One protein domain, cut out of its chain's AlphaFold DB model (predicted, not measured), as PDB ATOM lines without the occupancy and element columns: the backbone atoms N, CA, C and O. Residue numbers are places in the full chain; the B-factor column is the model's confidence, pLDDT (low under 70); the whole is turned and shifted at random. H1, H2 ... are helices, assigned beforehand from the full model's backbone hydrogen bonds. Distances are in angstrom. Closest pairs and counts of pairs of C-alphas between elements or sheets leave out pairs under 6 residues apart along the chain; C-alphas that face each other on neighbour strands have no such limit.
ATOM      1  N   ASP A  19     -26.214  46.489  18.989       92.75
ATOM      2  CA  ASP A  19     -27.119  46.257  17.855       92.75
ATOM      3  C   ASP A  19     -28.308  47.229  17.871       92.75
ATOM      4  O   ASP A  19     -28.624  47.845  16.857       92.75
ATOM      5  N   ASP A  20     -28.962  47.400  19.025       90.56
ATOM      6  CA  ASP A  20     -30.067  48.355  19.170       90.56
ATOM      7  C   ASP A  20     -29.584  49.790  18.945       90.56
ATOM      8  O   ASP A  20     -30.275  50.597  18.323       90.56
ATOM      9  N   TYR A  21     -28.380  50.112  19.427       90.94
ATOM     10  CA  TYR A  21     -27.787  51.426  19.216       90.94
ATOM     11  C   TYR A  21     -27.430  51.674  17.743       90.94
ATOM     12  O   TYR A  21     -27.648  52.779  17.240       90.94
ATOM     13  N   ALA A  22     -26.954  50.652  17.028       94.06
ATOM     14  CA  ALA A  22     -26.714  50.713  15.591       94.06
ATOM     15  C   ALA A  22     -28.023  50.938  14.824       94.06
ATOM     16  O   ALA A  22     -28.104  51.870  14.027       94.06
ATOM     17  N   LEU A  23     -29.076  50.164  15.111       92.75
ATOM     18  CA  LEU A  23     -30.378  50.344  14.460       92.75
ATOM     19  C   LEU A  23     -30.972  51.732  14.749       92.75
ATOM     20  O   LEU A  23     -31.486  52.391  13.848       92.75
ATOM     21  N   PHE A  24     -30.849  52.219  15.986       89.81
ATOM     22  CA  PHE A  24     -31.283  53.571  16.339       89.81
ATOM     23  C   PHE A  24     -30.508  54.639  15.562       89.81
ATOM     24  O   PHE A  24     -31.102  55.566  15.016       89.81
ATOM     25  N   THR A  25     -29.181  54.507  15.499       90.25
ATOM     26  CA  THR A  25     -28.310  55.431  14.760       90.25
ATOM     27  C   THR A  25     -28.674  55.446  13.278       90.25
ATOM     28  O   THR A  25     -28.741  56.517  12.674       90.25
ATOM     29  N   PHE A  26     -28.987  54.279  12.711       93.44
ATOM     30  CA  PHE A  26     -29.475  54.160  11.345       93.44
ATOM     31  C   PHE A  26     -30.786  54.932  11.147       93.44
ATOM     32  O   PHE A  26     -30.827  55.826  10.304       93.44
ATOM     33  N   LEU A  27     -31.815  54.650  11.953       89.56
ATOM     34  CA  LEU A  27     -33.137  55.289  11.853       89.56
ATOM     35  C   LEU A  27     -33.079  56.804  12.082       89.56
ATOM     36  O   LEU A  27     -33.794  57.569  11.439       89.56
ATOM     37  N   LYS A  28     -32.207  57.259  12.986       86.62
ATOM     38  CA  LYS A  28     -32.012  58.685  13.258       86.62
ATOM     39  C   LYS A  28     -31.505  59.432  12.023       86.62
ATOM     40  O   LYS A  28     -31.954  60.555  11.785       86.62
ATOM     41  N   ASN A  29     -30.584  58.814  11.284       88.88
ATOM     42  CA  ASN A  29     -29.888  59.418  10.148       88.88
ATOM     43  C   ASN A  29     -30.574  59.139   8.797       88.88
ATOM     44  O   ASN A  29     -30.342  59.882   7.850       88.88
ATOM     45  N   ASN A  30     -31.424  58.111   8.707       88.50
ATOM     46  CA  ASN A  30     -32.105  57.680   7.482       88.50
ATOM     47  C   ASN A  30     -33.616  57.620   7.726       88.50
ATOM     48  O   ASN A  30     -34.191  56.560   7.969       88.50
ATOM     49  N   ARG A  31     -34.252  58.795   7.703       82.38
ATOM     50  CA  ARG A  31     -35.692  58.965   7.970       82.38
ATOM     51  C   ARG A  31     -36.569  58.815   6.726       82.38
ATOM     52  O   ARG A  31     -37.745  59.168   6.764       82.38
ATOM     53  N   ASP A  32     -35.994  58.365   5.616       87.06
ATOM     54  CA  ASP A  32     -36.754  58.133   4.396       87.06
ATOM     55  C   ASP A  32     -37.768  56.994   4.590       87.06
ATOM     56  O   ASP A  32     -37.609  56.126   5.455       87.06
ATOM     57  N   GLU A  33     -38.834  57.035   3.799       84.12
ATOM     58  CA  GLU A  33     -39.978  56.142   3.952       84.12
ATOM     59  C   GLU A  33     -39.594  54.664   3.790       84.12
ATOM     60  O   GLU A  33     -40.011  53.845   4.606       84.12
ATOM     61  N   ASP A  34     -38.715  54.334   2.842       87.81
ATOM     62  CA  ASP A  34     -38.296  52.954   2.570       87.81
ATOM     63  C   ASP A  34     -37.511  52.348   3.741       87.81
ATOM     64  O   ASP A  34     -37.798  51.236   4.185       87.81
ATOM     65  N   SER A  35     -36.548  53.097   4.294       86.25
ATOM     66  CA  SER A  35     -35.748  52.678   5.461       86.25
ATOM     67  C   SER A  35     -36.632  52.340   6.658       86.25
ATOM     68  O   SER A  35     -36.437  51.346   7.360       86.25
ATOM     69  N   VAL A  36     -37.599  53.218   6.903       85.00
ATOM     70  CA  VAL A  36     -38.520  53.136   8.026       85.00
ATOM     71  C   VAL A  36     -39.500  51.977   7.814       85.00
ATOM     72  O   VAL A  36     -39.715  51.194   8.741       85.00
ATOM     73  N   ASN A  37     -40.022  51.809   6.598       86.25
ATOM     74  CA  ASN A  37     -40.927  50.718   6.234       86.25
ATOM     75  C   ASN A  37     -40.253  49.346   6.319       86.25
ATOM     76  O   ASN A  37     -40.883  48.389   6.762       86.25
ATOM     77  N   LEU A  38     -38.967  49.230   5.975       87.31
ATOM     78  CA  LEU A  38     -38.248  47.963   6.121       87.31
ATOM     79  C   LEU A  38     -38.197  47.517   7.584       87.31
ATOM     80  O   LEU A  38     -38.524  46.374   7.911       87.31
ATOM     81  N   VAL A  39     -37.835  48.436   8.485       87.19
ATOM     82  CA  VAL A  39     -37.832  48.154   9.924       87.19
ATOM     83  C   VAL A  39     -39.252  47.860  10.401       87.19
ATOM     84  O   VAL A  39     -39.455  46.875  11.107       87.19
ATOM     85  N   PHE A  40     -40.250  48.636   9.969       86.81
ATOM     86  CA  PHE A  40     -41.652  48.385  10.303       86.81
ATOM     87  C   PHE A  40     -42.098  46.968   9.943       86.81
ATOM     88  O   PHE A  40     -42.649  46.275  10.794       86.81
ATOM     89  N   ASN A  41     -41.800  46.508   8.730       88.31
ATOM     90  CA  ASN A  41     -42.200  45.189   8.256       88.31
ATOM     91  C   ASN A  41     -41.631  44.072   9.143       88.31
ATOM     92  O   ASN A  41     -42.315  43.090   9.420       88.31
ATOM     93  N   HIS A  42     -40.404  44.208   9.652       85.50
ATOM     94  CA  HIS A  42     -39.860  43.240  10.611       85.50
ATOM     95  C   HIS A  42     -40.601  43.234  11.948       85.50
ATOM     96  O   HIS A  42     -40.817  42.170  12.535       85.50
ATOM     97  N   TYR A  43     -40.982  44.415  12.431       83.69
ATOM     98  CA  TYR A  43     -41.742  44.564  13.664       83.69
ATOM     99  C   TYR A  43     -43.154  43.985  13.499       83.69
ATOM    100  O   TYR A  43     -43.586  43.215  14.354       83.69
ATOM    101  N   LEU A  44     -43.819  44.279  12.378       85.06
ATOM    102  CA  LEU A  44     -45.143  43.772  12.023       85.06
ATOM    103  C   LEU A  44     -45.155  42.241  11.948       85.06
ATOM    104  O   LEU A  44     -45.868  41.611  12.720       85.06
ATOM    105  N   ASN A  45     -44.268  41.639  11.148       84.81
ATOM    106  CA  ASN A  45     -44.141  40.178  11.046       84.81
ATOM    107  C   ASN A  45     -43.915  39.507  12.419       84.81
ATOM    108  O   ASN A  45     -44.369  38.390  12.671       84.81
ATOM    109  N   SER A  46     -43.195  40.184  13.324       80.44
ATOM    110  CA  SER A  46     -42.954  39.688  14.685       80.44
ATOM    111  C   SER A  46     -44.200  39.790  15.575       80.44
ATOM    112  O   SER A  46     -44.421  38.910  16.409       80.44
ATOM    113  N   LEU A  47     -45.010  40.841  15.410       81.75
ATOM    114  CA  LEU A  47     -46.279  41.022  16.118       81.75
ATOM    115  C   LEU A  47     -47.362  40.069  15.608       81.75
ATOM    116  O   LEU A  47     -48.033  39.450  16.428       81.75
ATOM    117  N   GLU A  48     -47.504  39.907  14.293       84.62
ATOM    118  CA  GLU A  48     -48.459  38.977  13.681       84.62
ATOM    119  C   GLU A  48     -48.275  37.558  14.212       84.62
ATOM    120  O   GLU A  48     -49.234  36.922  14.647       84.62
ATOM    121  N   ALA A  49     -47.031  37.070  14.247       80.69
ATOM    122  CA  ALA A  49     -46.726  35.744  14.771       80.69
ATOM    123  C   ALA A  49     -47.154  35.577  16.241       80.69
ATOM    124  O   ALA A  49     -47.599  34.497  16.633       80.69
ATOM    125  N   HIS A  50     -47.031  36.635  17.047       82.25
ATOM    126  CA  HIS A  50     -47.419  36.641  18.460       82.25
ATOM    127  C   HIS A  50     -48.939  36.703  18.641       82.25
ATOM    128  O   HIS A  50     -49.522  35.839  19.295       82.25
ATOM    129  N   PHE A  51     -49.594  37.687  18.030       83.25
ATOM    130  CA  PHE A  51     -51.028  37.913  18.194       83.25
ATOM    131  C   PHE A  51     -51.889  36.841  17.524       83.25
ATOM    132  O   PHE A  51     -52.949  36.500  18.052       83.25
ATOM    133  N   ARG A  52     -51.411  36.209  16.442       84.00
ATOM    134  CA  ARG A  52     -52.061  35.019  15.869       84.00
ATOM    135  C   ARG A  52     -52.156  33.883  16.896       84.00
ATOM    136  O   ARG A  52     -53.143  33.155  16.911       84.00
ATOM    137  N   GLY A  53     -51.179  33.765  17.801       82.50
ATOM    138  CA  GLY A  53     -51.221  32.823  18.925       82.50
ATOM    139  C   GLY A  53     -52.270  33.159  19.995       82.50
ATOM    140  O   GLY A  53     -52.658  32.276  20.754       82.50
ATOM    141  N   GLN A  54     -52.749  34.405  20.038       83.94
ATOM    142  CA  GLN A  54     -53.790  34.880  20.959       83.94
ATOM    143  C   GLN A  54     -55.201  34.831  20.352       83.94
ATOM    144  O   GLN A  54     -56.171  35.121  21.047       83.94
ATOM    145  N   GLY A  55     -55.334  34.465  19.071       89.00
ATOM    146  CA  GLY A  55     -56.623  34.427  18.376       89.00
ATOM    147  C   GLY A  55     -57.181  35.803  17.994       89.00
ATOM    148  O   GLY A  55     -58.380  35.913  17.753       89.00
ATOM    149  N   ILE A  56     -56.339  36.841  17.946       87.38
ATOM    150  CA  ILE A  56     -56.722  38.174  17.453       87.38
ATOM    151  C   ILE A  56     -56.815  38.136  15.919       87.38
ATOM    152  O   ILE A  56     -56.005  37.471  15.267       87.38
ATOM    153  N   ALA A  57     -57.806  38.828  15.346       90.50
ATOM    154  CA  ALA A  57     -57.980  38.919  13.899       90.50
ATOM    155  C   ALA A  57     -56.807  39.665  13.233       90.50
ATOM    156  O   ALA A  57     -56.251  40.602  13.798       90.50
ATOM    157  N   GLU A  58     -56.436  39.261  12.018       88.56
ATOM    158  CA  GLU A  58     -55.300  39.836  11.276       88.56
ATOM    159  C   GLU A  58     -55.470  41.343  11.018       88.56
ATOM    160  O   GLU A  58     -54.557  42.123  11.263       88.56
ATOM    161  N   GLU A  59     -56.682  41.768  10.661       90.50
ATOM    162  CA  GLU A  59     -57.037  43.175  10.415       90.50
ATOM    163  C   GLU A  59     -56.829  44.065  11.656       90.50
ATOM    164  O   GLU A  59     -56.353  45.201  11.556       90.50
ATOM    165  N   ASP A  60     -57.144  43.530  12.837       89.12
ATOM    166  CA  ASP A  60     -56.964  44.201  14.124       89.12
ATOM    167  C   ASP A  60     -55.474  44.329  14.482       89.12
ATOM    168  O   ASP A  60     -55.027  45.363  14.993       89.12
ATOM    169  N   ILE A  61     -54.683  43.296  14.170       86.25
ATOM    170  CA  ILE A  61     -53.229  43.289  14.371       86.25
ATOM    171  C   ILE A  61     -52.566  44.348  13.491       86.25
ATOM    172  O   ILE A  61     -51.776  45.148  14.001       86.25
ATOM    173  N   ASP A  62     -52.906  44.380  12.204       87.38
ATOM    174  CA  ASP A  62     -52.368  45.343  11.245       87.38
ATOM    175  C   ASP A  62     -52.682  46.770  11.677       87.38
ATOM    176  O   ASP A  62     -51.789  47.621  11.762       87.38
ATOM    177  N   HIS A  63     -53.943  47.028  12.034       89.44
ATOM    178  CA  HIS A  63     -54.361  48.332  12.524       89.44
ATOM    179  C   HIS A  63     -53.556  48.751  13.764       89.44
ATOM    180  O   HIS A  63     -53.012  49.864  13.811       89.44
ATOM    181  N   ALA A  64     -53.430  47.856  14.749       87.38
ATOM    182  CA  ALA A  64     -52.695  48.125  15.979       87.38
ATOM    183  C   ALA A  64     -51.200  48.370  15.728       87.38
ATOM    184  O   ALA A  64     -50.614  49.318  16.269       87.38
ATOM    185  N   ALA A  65     -50.574  47.556  14.882       86.62
ATOM    186  CA  ALA A  65     -49.164  47.659  14.542       86.62
ATOM    187  C   ALA A  65     -48.849  48.950  13.773       86.62
ATOM    188  O   ALA A  65     -47.918  49.664  14.157       86.62
ATOM    189  N   ILE A  66     -49.647  49.301  12.758       88.06
ATOM    190  CA  ILE A  66     -49.488  50.533  11.966       88.06
ATOM    191  C   ILE A  66     -49.582  51.764  12.870       88.06
ATOM    192  O   ILE A  66     -48.707  52.631  12.842       88.06
ATOM    193  N   GLN A  67     -50.610  51.839  13.718       91.12
ATOM    194  CA  GLN A  67     -50.798  52.966  14.636       91.12
ATOM    195  C   GLN A  67     -49.678  53.054  15.680       91.12
ATOM    196  O   GLN A  67     -49.183  54.143  15.983       91.12
ATOM    197  N   THR A  68     -49.241  51.910  16.216       89.88
ATOM    198  CA  THR A  68     -48.113  51.838  17.155       89.88
ATOM    199  C   THR A  68     -46.835  52.357  16.512       89.88
ATOM    200  O   THR A  68     -46.120  53.177  17.095       89.88
ATOM    201  N   PHE A  69     -46.569  51.929  15.281       88.75
ATOM    202  CA  PHE A  69     -45.390  52.342  14.548       88.75
ATOM    203  C   PHE A  69     -45.427  53.815  14.151       88.75
ATOM    204  O   PHE A  69     -44.429  54.506  14.331       88.75
ATOM    205  N   ALA A  70     -46.570  54.338  13.700       88.38
ATOM    206  CA  ALA A  70     -46.728  55.758  13.394       88.38
ATOM    207  C   ALA A  70     -46.407  56.644  14.612       88.38
ATOM    208  O   ALA A  70     -45.699  57.651  14.488       88.38
ATOM    209  N   ARG A  71     -46.855  56.245  15.811       90.75
ATOM    210  CA  ARG A  71     -46.533  56.938  17.073       90.75
ATOM    211  C   ARG A  71     -45.055  56.824  17.431       90.75
ATOM    212  O   ARG A  71     -44.442  57.823  17.804       90.75
ATOM    213  N   PHE A  72     -44.482  55.631  17.293       88.88
ATOM    214  CA  PHE A  72     -43.060  55.395  17.529       88.88
ATOM    215  C   PHE A  72     -42.186  56.238  16.588       88.88
ATOM    216  O   PHE A  72     -41.318  56.972  17.062       88.88
ATOM    217  N   LYS A  73     -42.470  56.221  15.279       85.75
ATOM    218  CA  LYS A  73     -41.818  57.047  14.253       85.75
ATOM    219  C   LYS A  73     -41.903  58.531  14.601       85.75
ATOM    220  O   LYS A  73     -40.873  59.191  14.699       85.75
ATOM    221  N   SER A  74     -43.106  59.031  14.884       89.19
ATOM    222  CA  SER A  74     -43.317  60.434  15.271       89.19
ATOM    223  C   SER A  74     -42.507  60.801  16.520       89.19
ATOM    224  O   SER A  74     -41.909  61.873  16.600       89.19
ATOM    225  N   SER A  75     -42.427  59.895  17.501       87.69
ATOM    226  CA  SER A  75     -41.621  60.103  18.705       87.69
ATOM    227  C   SER A  75     -40.119  60.148  18.411       87.69
ATOM    228  O   SER A  75     -39.416  60.987  18.976       87.69
ATOM    229  N   LEU A  76     -39.614  59.297  17.514       82.69
ATOM    230  CA  LEU A  76     -38.223  59.357  17.059       82.69
ATOM    231  C   LEU A  76     -37.924  60.683  16.347       82.69
ATOM    232  O   LEU A  76     -36.893  61.309  16.605       82.69
ATOM    233  N   GLU A  77     -38.832  61.133  15.483       82.81
ATOM    234  CA  GLU A  77     -38.668  62.358  14.700       82.81
ATOM    235  C   GLU A  77     -38.629  63.611  15.574       82.81
ATOM    236  O   GLU A  77     -37.761  64.465  15.367       82.81
ATOM    237  N   LEU A  78     -39.511  63.674  16.577       86.56
ATOM    238  CA  LEU A  78     -39.641  64.775  17.535       86.56
ATOM    239  C   LEU A  78     -38.632  64.704  18.698       86.56
ATOM    240  O   LEU A  78     -38.660  65.548  19.594       86.56
ATOM    241  N   GLY A  79     -37.753  63.695  18.728       82.81
ATOM    242  CA  GLY A  79     -36.791  63.505  19.820       82.81
ATOM    243  C   GLY A  79     -37.438  63.130  21.159       82.81
ATOM    244  O   GLY A  79     -36.856  63.364  22.221       82.81
ATOM    245  N   GLY A  80     -38.640  62.548  21.128       83.88
ATOM    246  CA  GLY A  80     -39.329  62.012  22.304       83.88
ATOM    247  C   GLY A  80     -38.569  60.849  22.947       83.88
ATOM    248  O   GLY A  80     -38.579  60.699  24.168       83.88
ATOM    249  N   VAL A  81     -37.819  60.087  22.146       80.81
ATOM    250  CA  VAL A  81     -36.861  59.089  22.633       80.81
ATOM    251  C   VAL A  81     -35.527  59.781  22.942       80.81
ATOM    252  O   VAL A  81     -34.691  59.996  22.063       80.81
ATOM    253  N   ARG A  82     -35.344  60.179  24.208       77.38
ATOM    254  CA  ARG A  82     -34.160  60.923  24.674       77.38
ATOM    255  C   ARG A  82     -32.968  60.009  24.966       77.38
ATOM    256  O   ARG A  82     -33.119  58.921  25.516       77.38
ATOM    257  N   TRP A  83     -31.768  60.501  24.661       67.62
ATOM    258  CA  TRP A  83     -30.507  59.832  24.985       67.62
ATOM    259  C   TRP A  83     -30.073  60.116  26.439       67.62
ATOM    260  O   TRP A  83     -30.236  61.253  26.893       67.62
ATOM    261  N   PRO A  84     -29.486  59.145  27.169       72.44
ATOM    262  CA  PRO A  84     -29.248  57.754  26.779       72.44
ATOM    263  C   PRO A  84     -30.507  56.887  26.852       72.44
ATOM    264  O   PRO A  84     -31.229  56.899  27.852       72.44
ATOM    265  N   ILE A  85     -30.725  56.091  25.804       73.62
ATOM    266  CA  ILE A  85     -31.791  55.092  25.781       73.62
ATOM    267  C   ILE A  85     -31.397  53.943  26.714       73.62
ATOM    268  O   ILE A  85     -30.309  53.381  26.592       73.62
ATOM    269  N   LYS A  86     -32.274  53.610  27.665       78.00
ATOM    270  CA  LYS A  86     -32.029  52.546  28.656       78.00
ATOM    271  C   LYS A  86     -32.601  51.193  28.241       78.00
ATOM    272  O   LYS A  86     -32.088  50.164  28.671       78.00
ATOM    273  N   ASP A  87     -33.640  51.210  27.417       81.31
ATOM    274  CA  ASP A  87     -34.400  50.027  27.030       81.31
ATOM    275  C   ASP A  87     -34.148  49.668  25.556       81.31
ATOM    276  O   ASP A  87     -33.902  50.561  24.745       81.31
ATOM    277  N   PRO A  88     -34.207  48.382  25.172       82.25
ATOM    278  CA  PRO A  88     -34.130  47.983  23.769       82.25
ATOM    279  C   PRO A  88     -35.178  48.706  22.916       82.25
ATOM    280  O   PRO A  88     -36.301  48.939  23.372       82.25
ATOM    281  N   LEU A  89     -34.852  49.002  21.654       82.19
ATOM    282  CA  LEU A  89     -35.770  49.689  20.735       82.19
ATOM    283  C   LEU A  89     -37.121  48.976  20.621       82.19
ATOM    284  O   LEU A  89     -38.168  49.619  20.605       82.19
ATOM    285  N   TRP A  90     -37.097  47.643  20.593       84.44
ATOM    286  CA  TRP A  90     -38.304  46.826  20.622       84.44
ATOM    287  C   TRP A  90     -39.162  47.080  21.867       84.44
ATOM    288  O   TRP A  90     -40.374  47.230  21.767       84.44
ATOM    289  N   SER A  91     -38.553  47.179  23.050       83.69
ATOM    290  CA  SER A  91     -39.281  47.448  24.293       83.69
ATOM    291  C   SER A  91     -39.937  48.830  24.290       83.69
ATOM    292  O   SER A  91     -41.058  48.968  24.777       83.69
ATOM    293  N   ILE A  92     -39.270  49.832  23.709       86.25
ATOM    294  CA  ILE A  92     -39.829  51.181  23.530       86.25
ATOM    295  C   ILE A  92     -41.016  51.132  22.573       86.25
ATOM    296  O   ILE A  92     -42.077  51.666  22.881       86.25
ATOM    297  N   PHE A  93     -40.862  50.450  21.440       88.12
ATOM    298  CA  PHE A  93     -41.942  50.245  20.481       88.12
ATOM    299  C   PHE A  93     -43.161  49.560  21.123       88.12
ATOM    300  O   PHE A  93     -44.275  50.069  21.018       88.12
ATOM    301  N   LEU A  94     -42.961  48.476  21.884       85.88
ATOM    302  CA  LEU A  94     -44.048  47.807  22.609       85.88
ATOM    303  C   LEU A  94     -44.729  48.721  23.640       85.88
ATOM    304  O   LEU A  94     -45.920  48.567  23.900       85.88
ATOM    305  N   ALA A  95     -44.005  49.676  24.235       87.31
ATOM    306  CA  ALA A  95     -44.604  50.648  25.146       87.31
ATOM    307  C   ALA A  95     -45.599  51.572  24.421       87.31
ATOM    308  O   ALA A  95     -46.674  51.833  24.960       87.31
ATOM    309  N   PHE A  96     -45.302  51.993  23.185       88.88
ATOM    310  CA  PHE A  96     -46.270  52.722  22.354       88.88
ATOM    311  C   PHE A  96     -47.505  51.877  22.034       88.88
ATOM    312  O   PHE A  96     -48.616  52.412  22.052       88.88
ATOM    313  N   GLY A  97     -47.319  50.572  21.813       87.19
ATOM    314  CA  GLY A  97     -48.414  49.630  21.584       87.19
ATOM    315  C   GLY A  97     -49.350  49.553  22.780       87.19
ATOM    316  O   GLY A  97     -50.540  49.822  22.649       87.19
ATOM    317  N   ARG A  98     -48.799  49.335  23.979       90.12
ATOM    318  CA  ARG A  98     -49.566  49.315  25.240       90.12
ATOM    319  C   ARG A  98     -50.340  50.605  25.495       90.12
ATOM    320  O   ARG A  98     -51.444  50.561  26.018       90.12
ATOM    321  N   MET A  99     -49.761  51.751  25.139       88.31
ATOM    322  CA  MET A  99     -50.430  53.047  25.283       88.31
ATOM    323  C   MET A  99     -51.560  53.251  24.268       88.31
ATOM    324  O   MET A  99     -52.490  54.005  24.541       88.31
ATOM    325  N   GLY A 100     -51.462  52.660  23.075       87.69
ATOM    326  CA  GLY A 100     -52.480  52.792  22.030       87.69
ATOM    327  C   GLY A 100     -53.583  51.756  22.077       87.69
ATOM    328  O   GLY A 100     -54.709  52.078  21.718       87.69
ATOM    329  N   PHE A 101     -53.254  50.558  22.545       88.50
ATOM    330  CA  PHE A 101     -54.107  49.380  22.498       88.50
ATOM    331  C   PHE A 101     -53.999  48.641  23.838       88.50
ATOM    332  O   PHE A 101     -53.386  47.574  23.901       88.50
ATOM    333  N   PRO A 102     -54.512  49.226  24.936       89.19
ATOM    334  CA  PRO A 102     -54.347  48.672  26.281       89.19
ATOM    335  C   PRO A 102     -55.054  47.326  26.477       89.19
ATOM    336  O   PRO A 102     -54.651  46.563  27.350       89.19
ATOM    337  N   ASP A 103     -56.061  47.020  25.655       88.50
ATOM    338  CA  ASP A 103     -56.821  45.766  25.717       88.50
ATOM    339  C   ASP A 103     -56.058  44.564  25.128       88.50
ATOM    340  O   ASP A 103     -56.498  43.424  25.252       88.50
ATOM    341  N   TYR A 104     -54.914  44.807  24.479       85.38
ATOM    342  CA  TYR A 104     -54.125  43.781  23.802       85.38
ATOM    343  C   TYR A 104     -53.015  43.299  24.735       85.38
ATOM    344  O   TYR A 104     -52.363  44.093  25.422       85.38
ATOM    345  N   ASP A 105     -52.728  41.998  24.719       86.06
ATOM    346  CA  ASP A 105     -51.612  41.464  25.489       86.06
ATOM    347  C   ASP A 105     -50.276  41.651  24.751       86.06
ATOM    348  O   ASP A 105     -49.766  40.784  24.033       86.06
ATOM    349  N   TRP A 106     -49.674  42.815  24.997       83.19
ATOM    350  CA  TRP A 106     -48.324  43.182  24.566       83.19
ATOM    351  C   TRP A 106     -47.215  42.566  25.434       83.19
ATOM    352  O   TRP A 106     -46.059  43.017  25.371       83.19
ATOM    353  N   SER A 107     -47.515  41.585  26.292       78.50
ATOM    354  CA  SER A 107     -46.497  40.747  26.928       78.50
ATOM    355  C   SER A 107     -45.972  39.735  25.910       78.50
ATOM    356  O   SER A 107     -46.100  38.523  26.038       78.50
ATOM    357  N   VAL A 108     -45.357  40.256  24.842       67.81
ATOM    358  CA  VAL A 108     -44.710  39.406  23.849       67.81
ATOM    359  C   VAL A 108     -43.674  38.571  24.602       67.81
ATOM    360  O   VAL A 108     -42.793  39.164  25.251       67.81
ATOM    361  N   PRO A 109     -43.783  37.223  24.592       61.75
ATOM    362  CA  PRO A 109     -42.808  36.380  25.249       61.75
ATOM    363  C   PRO A 109     -41.452  36.806  24.717       61.75
ATOM    364  O   PRO A 109     -41.332  37.151  23.539       61.75
ATOM    365  N   HIS A 110     -40.451  36.870  25.594       58.56
ATOM    366  CA  HIS A 110     -39.080  37.201  25.211       58.56
ATOM    367  C   HIS A 110     -38.541  36.081  24.317       58.56
ATOM    368  O   HIS A 110     -37.768  35.226  24.732       58.56
ATOM    369  N   THR A 111     -39.015  36.046  23.079       60.88
ATOM    370  CA  THR A 111     -38.594  35.099  22.074       60.88
ATOM    371  C   THR A 111     -37.238  35.550  21.567       60.88
ATOM    372  O   THR A 111     -36.904  36.737  21.528       60.88
ATOM    373  N   ASN A 112     -36.438  34.583  21.141       60.03
ATOM    374  CA  ASN A 112     -35.139  34.854  20.537       60.03
ATOM    375  C   ASN A 112     -35.249  35.837  19.364       60.03
ATOM    376  O   ASN A 112     -34.376  36.679  19.195       60.03
ATOM    377  N   THR A 113     -36.354  35.798  18.618       65.88
ATOM    378  CA  THR A 113     -36.649  36.727  17.523       65.88
ATOM    379  C   THR A 113     -36.536  38.188  17.955       65.88
ATOM    380  O   THR A 113     -35.922  38.979  17.250       65.88
ATOM    381  N   ILE A 114     -37.021  38.530  19.151       68.94
ATOM    382  CA  ILE A 114     -36.940  39.888  19.701       68.94
ATOM    383  C   ILE A 114     -35.501  40.267  20.043       68.94
ATOM    384  O   ILE A 114     -35.041  41.350  19.689       68.94
ATOM    385  N   ASN A 115     -34.767  39.361  20.692       69.56
ATOM    386  CA  ASN A 115     -33.375  39.598  21.085       69.56
ATOM    387  C   ASN A 115     -32.435  39.795  19.883       69.56
ATOM    388  O   ASN A 115     -31.343  40.339  20.057       69.56
ATOM    389  N   TYR A 116     -32.855  39.354  18.693       81.06
ATOM    390  CA  TYR A 116     -32.116  39.477  17.437       81.06
ATOM    391  C   TYR A 116     -32.791  40.394  16.415       81.06
ATOM    392  O   TYR A 116     -32.293  40.488  15.294       81.06
ATOM    393  N   LEU A 117     -33.881  41.082  16.766       85.19
ATOM    394  CA  LEU A 117     -34.632  41.906  15.819       85.19
ATOM    395  C   LEU A 117     -33.749  43.000  15.215       85.19
ATOM    396  O   LEU A 117     -33.696  43.143  13.996       85.19
ATOM    397  N   SER A 118     -32.981  43.696  16.057       89.94
ATOM    398  CA  SER A 118     -32.057  44.742  15.615       89.94
ATOM    399  C   SER A 118     -30.984  44.201  14.673       89.94
ATOM    400  O   SER A 118     -30.715  44.813  13.644       89.94
ATOM    401  N   LYS A 119     -30.447  43.003  14.939       89.81
ATOM    402  CA  LYS A 119     -29.537  42.314  14.011       89.81
ATOM    403  C   LYS A 119     -30.214  42.030  12.671       89.81
ATOM    404  O   LYS A 119     -29.627  42.321  11.639       89.81
ATOM    405  N   ILE A 120     -31.406  41.430  12.683       88.81
ATOM    406  CA  ILE A 120     -32.129  41.064  11.454       88.81
ATOM    407  C   ILE A 120     -32.378  42.316  10.611       88.81
ATOM    408  O   ILE A 120     -32.026  42.327   9.437       88.81
ATOM    409  N   CYS A 121     -32.868  43.389  11.237       90.88
ATOM    410  CA  CYS A 121     -33.068  44.669  10.565       90.88
ATOM    411  C   CYS A 121     -31.753  45.198   9.983       90.88
ATOM    412  O   CYS A 121     -31.717  45.577   8.826       90.88
ATOM    413  N   LEU A 122     -30.654  45.199  10.743       93.19
ATOM    414  CA  LEU A 122     -29.357  45.688  10.257       93.19
ATOM    415  C   LEU A 122     -28.783  44.857   9.102       93.19
ATOM    416  O   LEU A 122     -28.094  45.413   8.250       93.19
ATOM    417  N   ILE A 123     -29.042  43.548   9.067       92.62
ATOM    418  CA  ILE A 123     -28.634  42.678   7.956       92.62
ATOM    419  C   ILE A 123     -29.426  43.026   6.695       92.62
ATOM    420  O   ILE A 123     -28.821  43.237   5.645       92.62
ATOM    421  N   ASP A 124     -30.749  43.139   6.809       91.31
ATOM    422  CA  ASP A 124     -31.626  43.443   5.676       91.31
ATOM    423  C   ASP A 124     -31.388  44.882   5.173       91.31
ATOM    424  O   ASP A 124     -31.172  45.102   3.982       91.31
ATOM    425  N   LEU A 125     -31.236  45.848   6.086       92.38
ATOM    426  CA  LEU A 125     -30.782  47.206   5.766       92.38
ATOM    427  C   LEU A 125     -29.382  47.220   5.145       92.38
ATOM    428  O   LEU A 125     -29.102  48.053   4.294       92.38
ATOM    429  N   GLY A 126     -28.484  46.319   5.543       91.94
ATOM    430  CA  GLY A 126     -27.159  46.189   4.937       91.94
ATOM    431  C   GLY A 126     -27.190  45.633   3.511       91.94
ATOM    432  O   GLY A 126     -26.270  45.902   2.734       91.94
ATOM    433  N   ALA A 127     -28.236  44.885   3.153       90.94
ATOM    434  CA  ALA A 127     -28.461  44.403   1.796       90.94
ATOM    435  C   ALA A 127     -29.033  45.500   0.883       90.94
ATOM    436  O   ALA A 127     -28.613  45.604  -0.266       90.94
ATOM    437  N   GLU A 128     -29.935  46.338   1.401       91.25
ATOM    438  CA  GLU A 128     -30.607  47.385   0.613       91.25
ATOM    439  C   GLU A 128     -29.889  48.741   0.648       91.25
ATOM    440  O   GLU A 128     -29.792  49.438  -0.360       91.25
ATOM    441  N   LYS A 129     -29.357  49.123   1.812       94.00
ATOM    442  CA  LYS A 129     -28.755  50.433   2.121       94.00
ATOM    443  C   LYS A 129     -27.414  50.268   2.824       94.00
ATOM    444  O   LYS A 129     -27.171  50.796   3.914       94.00
ATOM    445  N   ARG A 130     -26.532  49.521   2.159       93.69
ATOM    446  CA  ARG A 130     -25.249  49.046   2.686       93.69
ATOM    447  C   ARG A 130     -24.440  50.123   3.410       93.69
ATOM    448  O   ARG A 130     -24.076  49.920   4.564       93.69
ATOM    449  N   ASP A 131     -24.189  51.263   2.772       95.00
ATOM    450  CA  ASP A 131     -23.311  52.303   3.328       95.00
ATOM    451  C   ASP A 131     -23.904  52.958   4.581       95.00
ATOM    452  O   ASP A 131     -23.206  53.175   5.571       95.00
ATOM    453  N   ALA A 132     -25.214  53.214   4.577       94.81
ATOM    454  CA  ALA A 132     -25.917  53.789   5.716       94.81
ATOM    455  C   ALA A 132     -25.955  52.822   6.912       94.81
ATOM    456  O   ALA A 132     -25.698  53.235   8.048       94.81
ATOM    457  N   ALA A 133     -26.223  51.535   6.660       94.62
ATOM    458  CA  ALA A 133     -26.189  50.491   7.681       94.62
ATOM    459  C   ALA A 133     -24.779  50.329   8.265       94.62
ATOM    460  O   ALA A 133     -24.610  50.338   9.485       94.62
ATOM    461  N   LEU A 134     -23.754  50.263   7.409       95.50
ATOM    462  CA  LEU A 134     -22.359  50.168   7.835       95.50
ATOM    463  C   LEU A 134     -21.925  51.383   8.650       95.50
ATOM    464  O   LEU A 134     -21.321  51.205   9.698       95.50
ATOM    465  N   ASN A 135     -22.270  52.604   8.235       96.12
ATOM    466  CA  ASN A 135     -21.942  53.809   8.996       96.12
ATOM    467  C   ASN A 135     -22.558  53.788  10.408       96.12
ATOM    468  O   ASN A 135     -21.902  54.134  11.397       96.12
ATOM    469  N   ALA A 136     -23.809  53.334  10.520       95.75
ATOM    470  CA  ALA A 136     -24.479  53.184  11.805       95.75
ATOM    471  C   ALA A 136     -23.809  52.118  12.691       95.75
ATOM    472  O   ALA A 136     -23.601  52.359  13.880       95.75
ATOM    473  N   ILE A 137     -23.410  50.983  12.108       96.50
ATOM    474  CA  ILE A 137     -22.675  49.910  12.795       96.50
ATOM    475  C   ILE A 137     -21.305  50.405  13.275       96.50
ATOM    476  O   ILE A 137     -20.997  50.267  14.456       96.50
ATOM    477  N   THR A 138     -20.515  51.042  12.402       96.94
ATOM    478  CA  THR A 138     -19.208  51.637  12.741       96.94
ATOM    479  C   THR A 138     -19.331  52.613  13.908       96.94
ATOM    480  O   THR A 138     -18.532  52.610  14.839       96.94
ATOM    481  N   THR A 139     -20.363  53.454  13.897       95.00
ATOM    482  CA  THR A 139     -20.576  54.429  14.972       95.00
ATOM    483  C   THR A 139     -20.943  53.737  16.284       95.00
ATOM    484  O   THR A 139     -20.418  54.077  17.345       95.00
ATOM    485  N   ALA A 140     -21.845  52.759  16.227       95.00
ATOM    486  CA  ALA A 140     -22.390  52.127  17.418       95.00
ATOM    487  C   ALA A 140     -21.441  51.125  18.082       95.00
ATOM    488  O   ALA A 140     -21.479  50.965  19.302       95.00
TER     489      ALA A 140
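What this domain is: This is residues 19 to 140 of the 321 residues of the protein "Sigma-70 family RNA polymerase sigma factor" of Lewinella sp. W8 (UniProt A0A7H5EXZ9). A long hairpin of two helices, H2 and H3, makes most of the length, with H4 packed across H3; at one end of the domain H1, H6 and H7 pack crosswise on one another, and H2 ties the two groups together by also packing on H6. The short H5 lies just before H6 in the chain, after a long link from H4. The printed part has 122 residues with seven named helices, H1 to H7 in order along the chain, and no named strand; the class is all helix, and the packing is mostly crossed. The whole is compact, with a radius of gyration of the C-alphas of 14.0 A and spans of 41 by 27 by 25 A.

Where its parts are: H1 is residues 19 to 29, 15.5 A long, beginning at C-alpha 19 at (-27.119, 46.257, 17.855). H2 is residues 33 to 52, 27.1 A long, and H3 is residues 58 to 77, 28.2 A long, with C-alpha 58 at (-55.300, 39.836, 11.276). H4 is residues 89 to 100, 17.0 A, and H5 is residues 112 to 115, 5.1 A. H6 is residues 117 to 128, 16.7 A. H7 is residues 130 to 140, 15.3 A, ending at C-alpha 140 at (-22.390, 52.127, 17.418).

How they stand to each other: H1 touches H7 at a steep tilt of 60 degrees, opposite ways; their closest C-alphas, of Ala 22 and Ala 140, are 4.9 A apart. H1 also touches H6, through residues 118 to 122 of H6 alone, with the C-alphas of Asp 20 and Ser 118 closest at 5.4 A. H2 and H3 are a helical hairpin at a steep tilt of 41 degrees, closest at the C-alphas of Leu 44 and Ala 65, 6.1 A. With residues 35 to 43 alone H2 touches H6, closest at the C-alphas of Val 39 and Cys 121, 5.9 A. Residues 64 to 72 of H3 alone touch H4 at a steep tilt of 65 degrees, with the C-alphas of Thr 68 and Gly 97 closest at 5.0 A. H2 and H4 are only just apart, 8.1 A at the closest. H5 and H6 meet only through their link. H6 and H7 are a helical hairpin at a steep tilt of 38 degrees, closest at the C-alphas of Gly 126 and Ala 133, 5.2 A. Every O i to N i+4 pair is within hydrogen-bond range in H1, H3, H4, H6 and H7; H2 has 15 of 16, and H5 is too short for such a pair.

The domain as a whole: The C-alphas farthest apart, of Gly 55 and Thr 138, are 41.6 A apart. The printed part has no cut. The links from H3 to H4 and from H4 to H5, of 11 residues each, are long. The mean pLDDT of the printed part is 85.9; residue 83 and residues 108 to 115, of which 112 to 115 belong to H5, are under 70.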